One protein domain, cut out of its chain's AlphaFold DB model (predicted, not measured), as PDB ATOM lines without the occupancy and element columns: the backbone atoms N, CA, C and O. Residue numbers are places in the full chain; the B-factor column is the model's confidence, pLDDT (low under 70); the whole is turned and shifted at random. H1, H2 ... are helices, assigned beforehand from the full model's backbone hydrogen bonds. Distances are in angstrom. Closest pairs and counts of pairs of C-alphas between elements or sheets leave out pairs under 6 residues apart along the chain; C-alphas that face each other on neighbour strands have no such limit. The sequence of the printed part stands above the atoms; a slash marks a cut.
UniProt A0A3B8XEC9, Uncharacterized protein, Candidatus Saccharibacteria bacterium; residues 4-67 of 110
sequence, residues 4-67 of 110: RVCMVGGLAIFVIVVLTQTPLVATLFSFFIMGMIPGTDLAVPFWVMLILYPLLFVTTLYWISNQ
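AT A GLANCE: This is residues 4 to 67 of the 110 residues of an uncharacterized protein of Candidatus Saccharibacteria bacterium (UniProt A0A3B8XEC9). Three helices form an open, flat frame with a hollow middle: H3, the longest, makes one side, while H1 and H2 make a corner across from it. The long link of residues 35 to 45 turns from H2 into H3, and the frame stays open between Arg 4 and Gln 67. The printed part has 64 residues, with named helices H1, H2 and H3 in chain order and no named strand; the class is all helix. It is loose, with a radius of gyration of the C-alphas of 14.1 A, and spans 38 by 27 by 13 A.

HOW THE PARTS SIT: H3, residues 46 to 66, touches no helix. H2, residues 22 to 34, is near H3, with 5 pairs of C-alphas within 10 A, the closest 8.2 A apart. H1, residues 4 to 19, is close to but not clearly touching H2; their closest C-alphas, those of Leu 19 and Val 25, are 5.7 A apart. The lines of H1 and H2 are about perpendicular, at 87 degrees. H1 and H3 are apart. In H1 and H2 every O i to N i+4 pair is within hydrogen-bond range; in H3, 16 of 17 are.

IN THESE COORDINATES: H3 is 29.8 A from first to last C-alpha, beginning at (42.823, -19.345, 36.835) and ending at (54.998, -46.525, 35.650). H1 is 22.0 A long and begins at C-alpha 4 (55.330, -49.131, 47.995). H2 is 17.4 A long.

THE WHOLE: The C-alphas farthest apart, those of Asp 41 and Gln 67, are 38.6 A apart; those of Arg 4 and Gln 67 are 11.5 A apart. Residues 4 to 18 and 54 to 67 stand free. The printed part has no cut. The link from H1 to H2 is tight, and that from H2 to H3 is long. The mean pLDDT of the printed part is 72.6; 27 residues are under 70, among them 22 to 30 and 32 to 44.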
ATOM      1  N   ARG A   4      55.905 -50.095  48.940       69.81
ATOM      2  CA  ARG A   4      55.330 -49.131  47.995       69.81
ATOM      3  C   ARG A   4      53.918 -49.521  47.555       69.81
ATOM      4  O   ARG A   4      53.049 -48.668  47.547       69.81
ATOM      5  N   VAL A   5      53.664 -50.794  47.258       72.50
ATOM      6  CA  VAL A   5      52.339 -51.273  46.829       72.50
ATOM      7  C   VAL A   5      51.340 -51.199  47.983       72.50
ATOM      8  O   VAL A   5      50.219 -50.747  47.784       72.50
ATOM      9  N   CYS A   6      51.755 -51.539  49.209       71.00
ATOM     10  CA  CYS A   6      50.904 -51.375  50.393       71.00
ATOM     11  C   CYS A   6      50.636 -49.901  50.727       71.00
ATOM     12  O   CYS A   6      49.508 -49.550  51.053       71.00
ATOM     13  N   MET A   7      51.644 -49.030  50.621       75.75
ATOM     14  CA  MET A   7      51.482 -47.593  50.862       75.75
ATOM     15  C   MET A   7      50.545 -46.951  49.831       75.75
ATOM     16  O   MET A   7      49.684 -46.156  50.188       75.75
ATOM     17  N   VAL A   8      50.676 -47.331  48.561       77.12
ATOM     18  CA  VAL A   8      49.850 -46.815  47.464       77.12
ATOM     19  C   VAL A   8      48.434 -47.373  47.531       77.12
ATOM     20  O   VAL A   8      47.484 -46.618  47.371       77.12
ATOM     21  N   GLY A   9      48.281 -48.667  47.825       79.94
ATOM     22  CA  GLY A   9      46.975 -49.279  48.059       79.94
ATOM     23  C   GLY A   9      46.258 -48.644  49.250       79.94
ATOM     24  O   GLY A   9      45.094 -48.279  49.138       79.94
ATOM     25  N   GLY A  10      46.967 -48.421  50.360       82.88
ATOM     26  CA  GLY A  10      46.430 -47.725  51.531       82.88
ATOM     27  C   GLY A  10      46.033 -46.279  51.233       82.88
ATOM     28  O   GLY A  10      44.954 -45.852  51.634       82.88
ATOM     29  N   LEU A  11      46.854 -45.544  50.474       79.88
ATOM     30  CA  LEU A  11      46.537 -44.184  50.039       79.88
ATOM     31  C   LEU A  11      45.308 -44.157  49.123       79.88
ATOM     32  O   LEU A  11      44.442 -43.311  49.301       79.88
ATOM     33  N   ALA A  12      45.199 -45.095  48.179       77.69
ATOM     34  CA  ALA A  12      44.050 -45.193  47.285       77.69
ATOM     35  C   ALA A  12      42.757 -45.490  48.058       77.69
ATOM     36  O   ALA A  12      41.748 -44.829  47.838       77.69
ATOM     37  N   ILE A  13      42.801 -46.425  49.011       81.25
ATOM     38  CA  ILE A  13      41.656 -46.745  49.874       81.25
ATOM     39  C   ILE A  13      41.276 -45.530  50.726       81.25
ATOM     40  O   ILE A  13      40.100 -45.188  50.803       81.25
ATOM     41  N   PHE A  14      42.254 -44.835  51.314       79.69
ATOM     42  CA  PHE A  14      42.010 -43.613  52.079       79.69
ATOM     43  C   PHE A  14      41.351 -42.529  51.220       79.69
ATOM     44  O   PHE A  14      40.347 -41.954  51.624       79.69
ATOM     45  N   VAL A  15      41.858 -42.304  50.006       79.06
ATOM     46  CA  VAL A  15      41.285 -41.355  49.046       79.06
ATOM     47  C   VAL A  15      39.845 -41.731  48.695       79.06
ATOM     48  O   VAL A  15      38.987 -40.859  48.714       79.06
ATOM     49  N   ILE A  16      39.545 -43.012  48.456       76.62
ATOM     50  CA  ILE A  16      38.180 -43.484  48.168       76.62
ATOM     51  C   ILE A  16      37.247 -43.255  49.363       76.62
ATOM     52  O   ILE A  16      36.150 -42.732  49.183       76.62
ATOM     53  N   VAL A  17      37.680 -43.589  50.581       78.62
ATOM     54  CA  VAL A  17      36.891 -43.395  51.812       78.62
ATOM     55  C   VAL A  17      36.611 -41.910  52.058       78.62
ATOM     56  O   VAL A  17      35.487 -41.530  52.380       78.62
ATOM     57  N   VAL A  18      37.607 -41.051  51.838       72.31
ATOM     58  CA  VAL A  18      37.471 -39.591  51.929       72.31
ATOM     59  C   VAL A  18      36.536 -39.055  50.836       72.31
ATOM     60  O   VAL A  18      35.670 -38.234  51.123       72.31
ATOM     61  N   LEU A  19      36.629 -39.581  49.612       67.81
ATOM     62  CA  LEU A  19      35.715 -39.288  48.501       67.81
ATOM     63  C   LEU A  19      34.304 -39.853  48.710       67.81
ATOM     64  O   LEU A  19      33.396 -39.491  47.978       67.81
ATOM     65  N   THR A  20      34.074 -40.738  49.682       74.00
ATOM     66  CA  THR A  20      32.711 -41.202  49.984       74.00
ATOM     67  C   THR A  20      31.963 -40.191  50.857       74.00
ATOM     68  O   THR A  20      30.740 -40.239  50.963       74.00
ATOM     69  N   GLN A  21      32.679 -39.243  51.475       74.25
ATOM     70  CA  GLN A  21      32.061 -38.170  52.241       74.25
ATOM     71  C   GLN A  21      31.513 -37.107  51.284       74.25
ATOM     72  O   GLN A  21      32.250 -36.287  50.739       74.25
ATOM     73  N   THR A  22      30.191 -37.091  51.124       65.12
ATOM     74  CA  THR A  22      29.420 -36.104  50.351       65.12
ATOM     75  C   THR A  22      29.860 -34.645  50.533       65.12
ATOM     76  O   THR A  22      30.016 -33.968  49.515       65.12
ATOM     77  N   PRO A  23      30.103 -34.129  51.759       68.81
ATOM     78  CA  PRO A  23      30.554 -32.747  51.914       68.81
ATOM     79  C   PRO A  23      31.957 -32.527  51.341       68.81
ATOM     80  O   PRO A  23      32.194 -31.504  50.706       68.81
ATOM     81  N   LEU A  24      32.868 -33.496  51.485       67.50
ATOM     82  CA  LEU A  24      34.228 -33.378  50.961       67.50
ATOM     83  C   LEU A  24      34.245 -33.419  49.431       67.50
ATOM     84  O   LEU A  24      34.925 -32.616  48.797       67.50
ATOM     85  N   VAL A  25      33.434 -34.281  48.818       67.38
ATOM     86  CA  VAL A  25      33.292 -34.308  47.357       67.38
ATOM     87  C   VAL A  25      32.772 -32.982  46.836       67.38
ATOM     88  O   VAL A  25      33.371 -32.439  45.916       67.38
ATOM     89  N   ALA A  26      31.711 -32.436  47.437       66.19
ATOM     90  CA  ALA A  26      31.164 -31.144  47.036       66.19
ATOM     91  C   ALA A  26      32.226 -30.039  47.138       66.19
ATOM     92  O   ALA A  26      32.404 -29.275  46.195       66.19
ATOM     93  N   THR A  27      33.006 -30.020  48.223       68.12
ATOM     94  CA  THR A  27      34.102 -29.059  48.395       68.12
ATOM     95  C   THR A  27      35.224 -29.217  47.371       68.12
ATOM     96  O   THR A  27      35.692 -28.218  46.829       68.12
ATOM     97  N   LEU A  28      35.629 -30.449  47.052       68.12
ATOM     98  CA  LEU A  28      36.604 -30.707  45.994       68.12
ATOM     99  C   LEU A  28      36.044 -30.299  44.631       68.12
ATOM    100  O   LEU A  28      36.751 -29.683  43.846       68.12
ATOM    101  N   PHE A  29      34.778 -30.591  44.347       65.69
ATOM    102  CA  PHE A  29      34.145 -30.226  43.084       65.69
ATOM    103  C   PHE A  29      34.051 -28.705  42.924       65.69
ATOM    104  O   PHE A  29      34.382 -28.180  41.866       65.69
ATOM    105  N   SER A  30      33.682 -27.981  43.983       64.69
ATOM    106  CA  SER A  30      33.689 -26.515  44.008       64.69
ATOM    107  C   SER A  30      35.097 -25.941  43.861       64.69
ATOM    108  O   SER A  30      35.275 -24.957  43.147       64.69
ATOM    109  N   PHE A  31      36.109 -26.573  44.455       70.31
ATOM    110  CA  PHE A  31      37.501 -26.183  44.257       70.31
ATOM    111  C   PHE A  31      37.946 -26.397  42.808       70.31
ATOM    112  O   PHE A  31      38.507 -25.490  42.208       70.31
ATOM    113  N   PHE A  32      37.651 -27.556  42.215       67.19
ATOM    114  CA  PHE A  32      38.050 -27.885  40.847       67.19
ATOM    115  C   PHE A  32      37.284 -27.063  39.788       67.19
ATOM    116  O   PHE A  32      37.862 -26.596  38.809       67.19
ATOM    117  N   ILE A  33      35.982 -26.845  39.959       66.00
ATOM    118  CA  ILE A  33      35.166 -26.141  38.958       66.00
ATOM    119  C   ILE A  33      35.208 -24.628  39.148       66.00
ATOM    120  O   ILE A  33      35.316 -23.886  38.176       66.00
ATOM    121  N   MET A  34      35.097 -24.166  40.391       64.12
ATOM    122  CA  MET A  34      34.926 -22.748  40.707       64.12
ATOM    123  C   MET A  34      36.230 -22.092  41.170       64.12
ATOM    124  O   MET A  34      36.281 -20.876  41.327       64.12
ATOM    125  N   GLY A  35      37.283 -22.881  41.411       62.81
ATOM    126  CA  GLY A  35      38.546 -22.396  41.963       62.81
ATOM    127  C   GLY A  35      38.440 -21.976  43.428       62.81
ATOM    128  O   GLY A  35      39.413 -21.482  43.976       62.81
ATOM    129  N   MET A  36      37.290 -22.125  44.088       64.06
ATOM    130  CA  MET A  36      37.102 -21.606  45.444       64.06
ATOM    131  C   MET A  36      37.589 -22.608  46.485       64.06
ATOM    132  O   MET A  36      37.175 -23.767  46.474       64.06
ATOM    133  N   ILE A  37      38.450 -22.160  47.401       65.38
ATOM    134  CA  ILE A  37      38.837 -22.956  48.566       65.38
ATOM    135  C   ILE A  37      37.689 -22.878  49.582       65.38
ATOM    136  O   ILE A  37      37.379 -21.802  50.079       65.38
ATOM    137  N   PRO A  38      37.026 -23.991  49.916       53.41
ATOM    138  CA  PRO A  38      35.935 -23.955  50.876       53.41
ATOM    139  C   PRO A  38      36.475 -23.636  52.273       53.41
ATOM    140  O   PRO A  38      37.378 -24.312  52.762       53.41
ATOM    141  N   GLY A  39      35.913 -22.606  52.912       58.09
ATOM    142  CA  GLY A  39      36.362 -22.094  54.214       58.09
ATOM    143  C   GLY A  39      37.215 -20.821  54.141       58.09
ATOM    144  O   GLY A  39      37.497 -20.227  55.178       58.09
ATOM    145  N   THR A  40      37.572 -20.364  52.940       54.84
ATOM    146  CA  THR A  40      38.232 -19.076  52.698       54.84
ATOM    147  C   THR A  40      37.609 -18.404  51.473       54.84
ATOM    148  O   THR A  40      37.446 -19.038  50.440       54.84
ATOM    149  N   ASP A  41      37.322 -17.099  51.522       58.78
ATOM    150  CA  ASP A  41      36.855 -16.308  50.355       58.78
ATOM    151  C   ASP A  41      37.938 -16.131  49.260       58.78
ATOM    152  O   ASP A  41      37.909 -15.207  48.447       58.78
ATOM    153  N   LEU A  42      38.944 -17.008  49.238       62.75
ATOM    154  CA  LEU A  42      40.039 -16.983  48.285       62.75
ATOM    155  C   LEU A  42      39.718 -17.914  47.114       62.75
ATOM    156  O   LEU A  42      39.767 -19.143  47.224       62.75
ATOM    157  N   ALA A  43      39.426 -17.307  45.967       66.81
ATOM    158  CA  ALA A  43      39.409 -18.002  44.692       66.81
ATOM    159  C   ALA A  43      40.850 -18.198  44.196       66.81
ATOM    160  O   ALA A  43      41.637 -17.254  44.103       66.81
ATOM    161  N   VAL A  44      41.200 -19.437  43.866       68.75
ATOM    162  CA  VAL A  44      42.439 -19.788  43.181       68.75
ATOM    163  C   VAL A  44      42.438 -19.104  41.813       68.75
ATOM    164  O   VAL A  44      41.513 -19.306  41.023       68.75
ATOM    165  N   PRO A  45      43.473 -18.310  41.491       70.62
ATOM    166  CA  PRO A  45      43.575 -17.660  40.195       70.62
ATOM    167  C   PRO A  45      43.594 -18.696  39.071       70.62
ATOM    168  O   PRO A  45      44.280 -19.716  39.176       70.62
ATOM    169  N   PHE A  46      42.915 -18.407  37.959       66.69
ATOM    170  CA  PHE A  46      42.823 -19.345  36.835       66.69
ATOM    171  C   PHE A  46      44.203 -19.800  36.325       66.69
ATOM    172  O   PHE A  46      44.368 -20.951  35.938       66.69
ATOM    173  N   TRP A  47      45.210 -18.922  36.383       72.38
ATOM    174  CA  TRP A  47      46.597 -19.219  36.020       72.38
ATOM    175  C   TRP A  47      47.180 -20.395  36.805       72.38
ATOM    176  O   TRP A  47      47.893 -21.228  36.251       72.38
ATOM    177  N   VAL A  48      46.856 -20.476  38.097       77.19
ATOM    178  CA  VAL A  48      47.316 -21.554  38.972       77.19
ATOM    179  C   VAL A  48      46.627 -22.854  38.582       77.19
ATOM    180  O   VAL A  48      47.301 -23.867  38.431       77.19
ATOM    181  N   MET A  49      45.316 -22.823  38.331       76.38
ATOM    182  CA  MET A  49      44.577 -23.996  37.845       76.38
ATOM    183  C   MET A  49      45.098 -24.496  36.492       76.38
ATOM    184  O   MET A  49      45.241 -25.700  36.289       76.38
ATOM    185  N   LEU A  50      45.456 -23.574  35.594       78.12
ATOM    186  CA  LEU A  50      45.966 -23.871  34.256       78.12
ATOM    187  C   LEU A  50      47.313 -24.605  34.285       78.12
ATOM    188  O   LEU A  50      47.602 -25.373  33.376       78.12
ATOM    189  N   ILE A  51      48.109 -24.417  35.341       82.25
ATOM    190  CA  ILE A  51      49.356 -25.160  35.575       82.25
ATOM    191  C   ILE A  51      49.088 -26.429  36.393       82.25
ATOM    192  O   ILE A  51      49.653 -27.486  36.111       82.25
ATOM    193  N   LEU A  52      48.213 -26.350  37.396       81.38
ATOM    194  CA  LEU A  52      47.931 -27.441  38.323       81.38
ATOM    195  C   LEU A  52      47.299 -28.650  37.621       81.38
ATOM    196  O   LEU A  52      47.697 -29.783  37.887       81.38
ATOM    197  N   TYR A  53      46.357 -28.428  36.700       78.94
ATOM    198  CA  TYR A  53      45.695 -29.508  35.966       78.94
ATOM    199  C   TYR A  53      46.616 -30.335  35.079       78.94
ATOM    200  O   TYR A  53      46.641 -31.555  35.258       78.94
ATOM    201  N   PRO A  54      47.398 -29.747  34.156       83.81
ATOM    202  CA  PRO A  54      48.328 -30.529  33.357       83.81
ATOM    203  C   PRO A  54      49.398 -31.182  34.232       83.81
ATOM    204  O   PRO A  54      49.807 -32.299  33.934       83.81
ATOM    205  N   LEU A  55      49.804 -30.560  35.345       85.94
ATOM    206  CA  LEU A  55      50.754 -31.165  36.275       85.94
ATOM    207  C   LEU A  55      50.176 -32.422  36.940       85.94
ATOM    208  O   LEU A  55      50.823 -33.469  36.936       85.94
ATOM    209  N   LEU A  56      48.955 -32.350  37.477       83.06
ATOM    210  CA  LEU A  56      48.265 -33.503  38.062       83.06
ATOM    211  C   LEU A  56      48.002 -34.580  37.009       83.06
ATOM    212  O   LEU A  56      48.219 -35.758  37.278       83.06
ATOM    213  N   PHE A  57      47.602 -34.190  35.801       83.62
ATOM    214  CA  PHE A  57      47.351 -35.109  34.697       83.62
ATOM    215  C   PHE A  57      48.624 -35.841  34.263       83.62
ATOM    216  O   PHE A  57      48.634 -37.067  34.212       83.62
ATOM    217  N   VAL A  58      49.729 -35.123  34.039       84.81
ATOM    218  CA  VAL A  58      51.029 -35.714  33.685       84.81
ATOM    219  C   VAL A  58      51.567 -36.568  34.825       84.81
ATOM    220  O   VAL A  58      52.085 -37.650  34.573       84.81
ATOM    221  N   THR A  59      51.405 -36.142  36.079       82.81
ATOM    222  CA  THR A  59      51.822 -36.933  37.245       82.81
ATOM    223  C   THR A  59      51.015 -38.222  37.346       82.81
ATOM    224  O   THR A  59      51.586 -39.286  37.570       82.81
ATOM    225  N   THR A  60      49.702 -38.159  37.116       81.62
ATOM    226  CA  THR A  60      48.819 -39.333  37.112       81.62
ATOM    227  C   THR A  60      49.133 -40.251  35.934       81.62
ATOM    228  O   THR A  60      49.177 -41.462  36.111       81.62
ATOM    229  N   LEU A  61      49.429 -39.703  34.753       82.81
ATOM    230  CA  LEU A  61      49.868 -40.473  33.587       82.81
ATOM    231  C   LEU A  61      51.237 -41.116  33.797       82.81
ATOM    232  O   LEU A  61      51.438 -42.273  33.449       82.81
ATOM    233  N   TYR A  62      52.183 -40.396  34.387       82.00
ATOM    234  CA  TYR A  62      53.483 -40.949  34.737       82.00
ATOM    235  C   TYR A  62      53.319 -42.063  35.769       82.00
ATOM    236  O   TYR A  62      53.918 -43.126  35.638       82.00
ATOM    237  N   TRP A  63      52.443 -41.859  36.751       76.06
ATOM    238  CA  TRP A  63      52.102 -42.865  37.740       76.06
ATOM    239  C   TRP A  63      51.455 -44.103  37.107       76.06
ATOM    240  O   TRP A  63      51.925 -45.207  37.357       76.06
ATOM    241  N   ILE A  64      50.438 -43.938  36.252       77.12
ATOM    242  CA  ILE A  64      49.727 -45.042  35.584       77.12
ATOM    243  C   ILE A  64      50.611 -45.757  34.555       77.12
ATOM    244  O   ILE A  64      50.512 -46.964  34.394       77.12
ATOM    245  N   SER A  65      51.509 -45.043  33.877       73.62
ATOM    246  CA  SER A  65      52.454 -45.626  32.920       73.62
ATOM    247  C   SER A  65      53.590 -46.365  33.632       73.62
ATOM    248  O   SER A  65      54.055 -47.404  33.163       73.62
ATOM    249  N   ASN A  66      54.010 -45.869  34.799       68.19
ATOM    250  CA  ASN A  66      54.998 -46.525  35.650       68.19
ATOM    251  C   ASN A  66      54.404 -47.689  36.467       68.19
ATOM    252  O   ASN A  66      55.144 -48.565  36.918       68.19
ATOM    253  N   GLN A  67      53.076 -47.751  36.611       63.22
ATOM    254  CA  GLN A  67      52.348 -48.979  36.928       63.22
ATOM    255  C   GLN A  67      52.413 -49.854  35.679       63.22
ATOM    256  O   GLN A  67      51.464 -49.924  34.906       63.22
TER     257      GLN A  67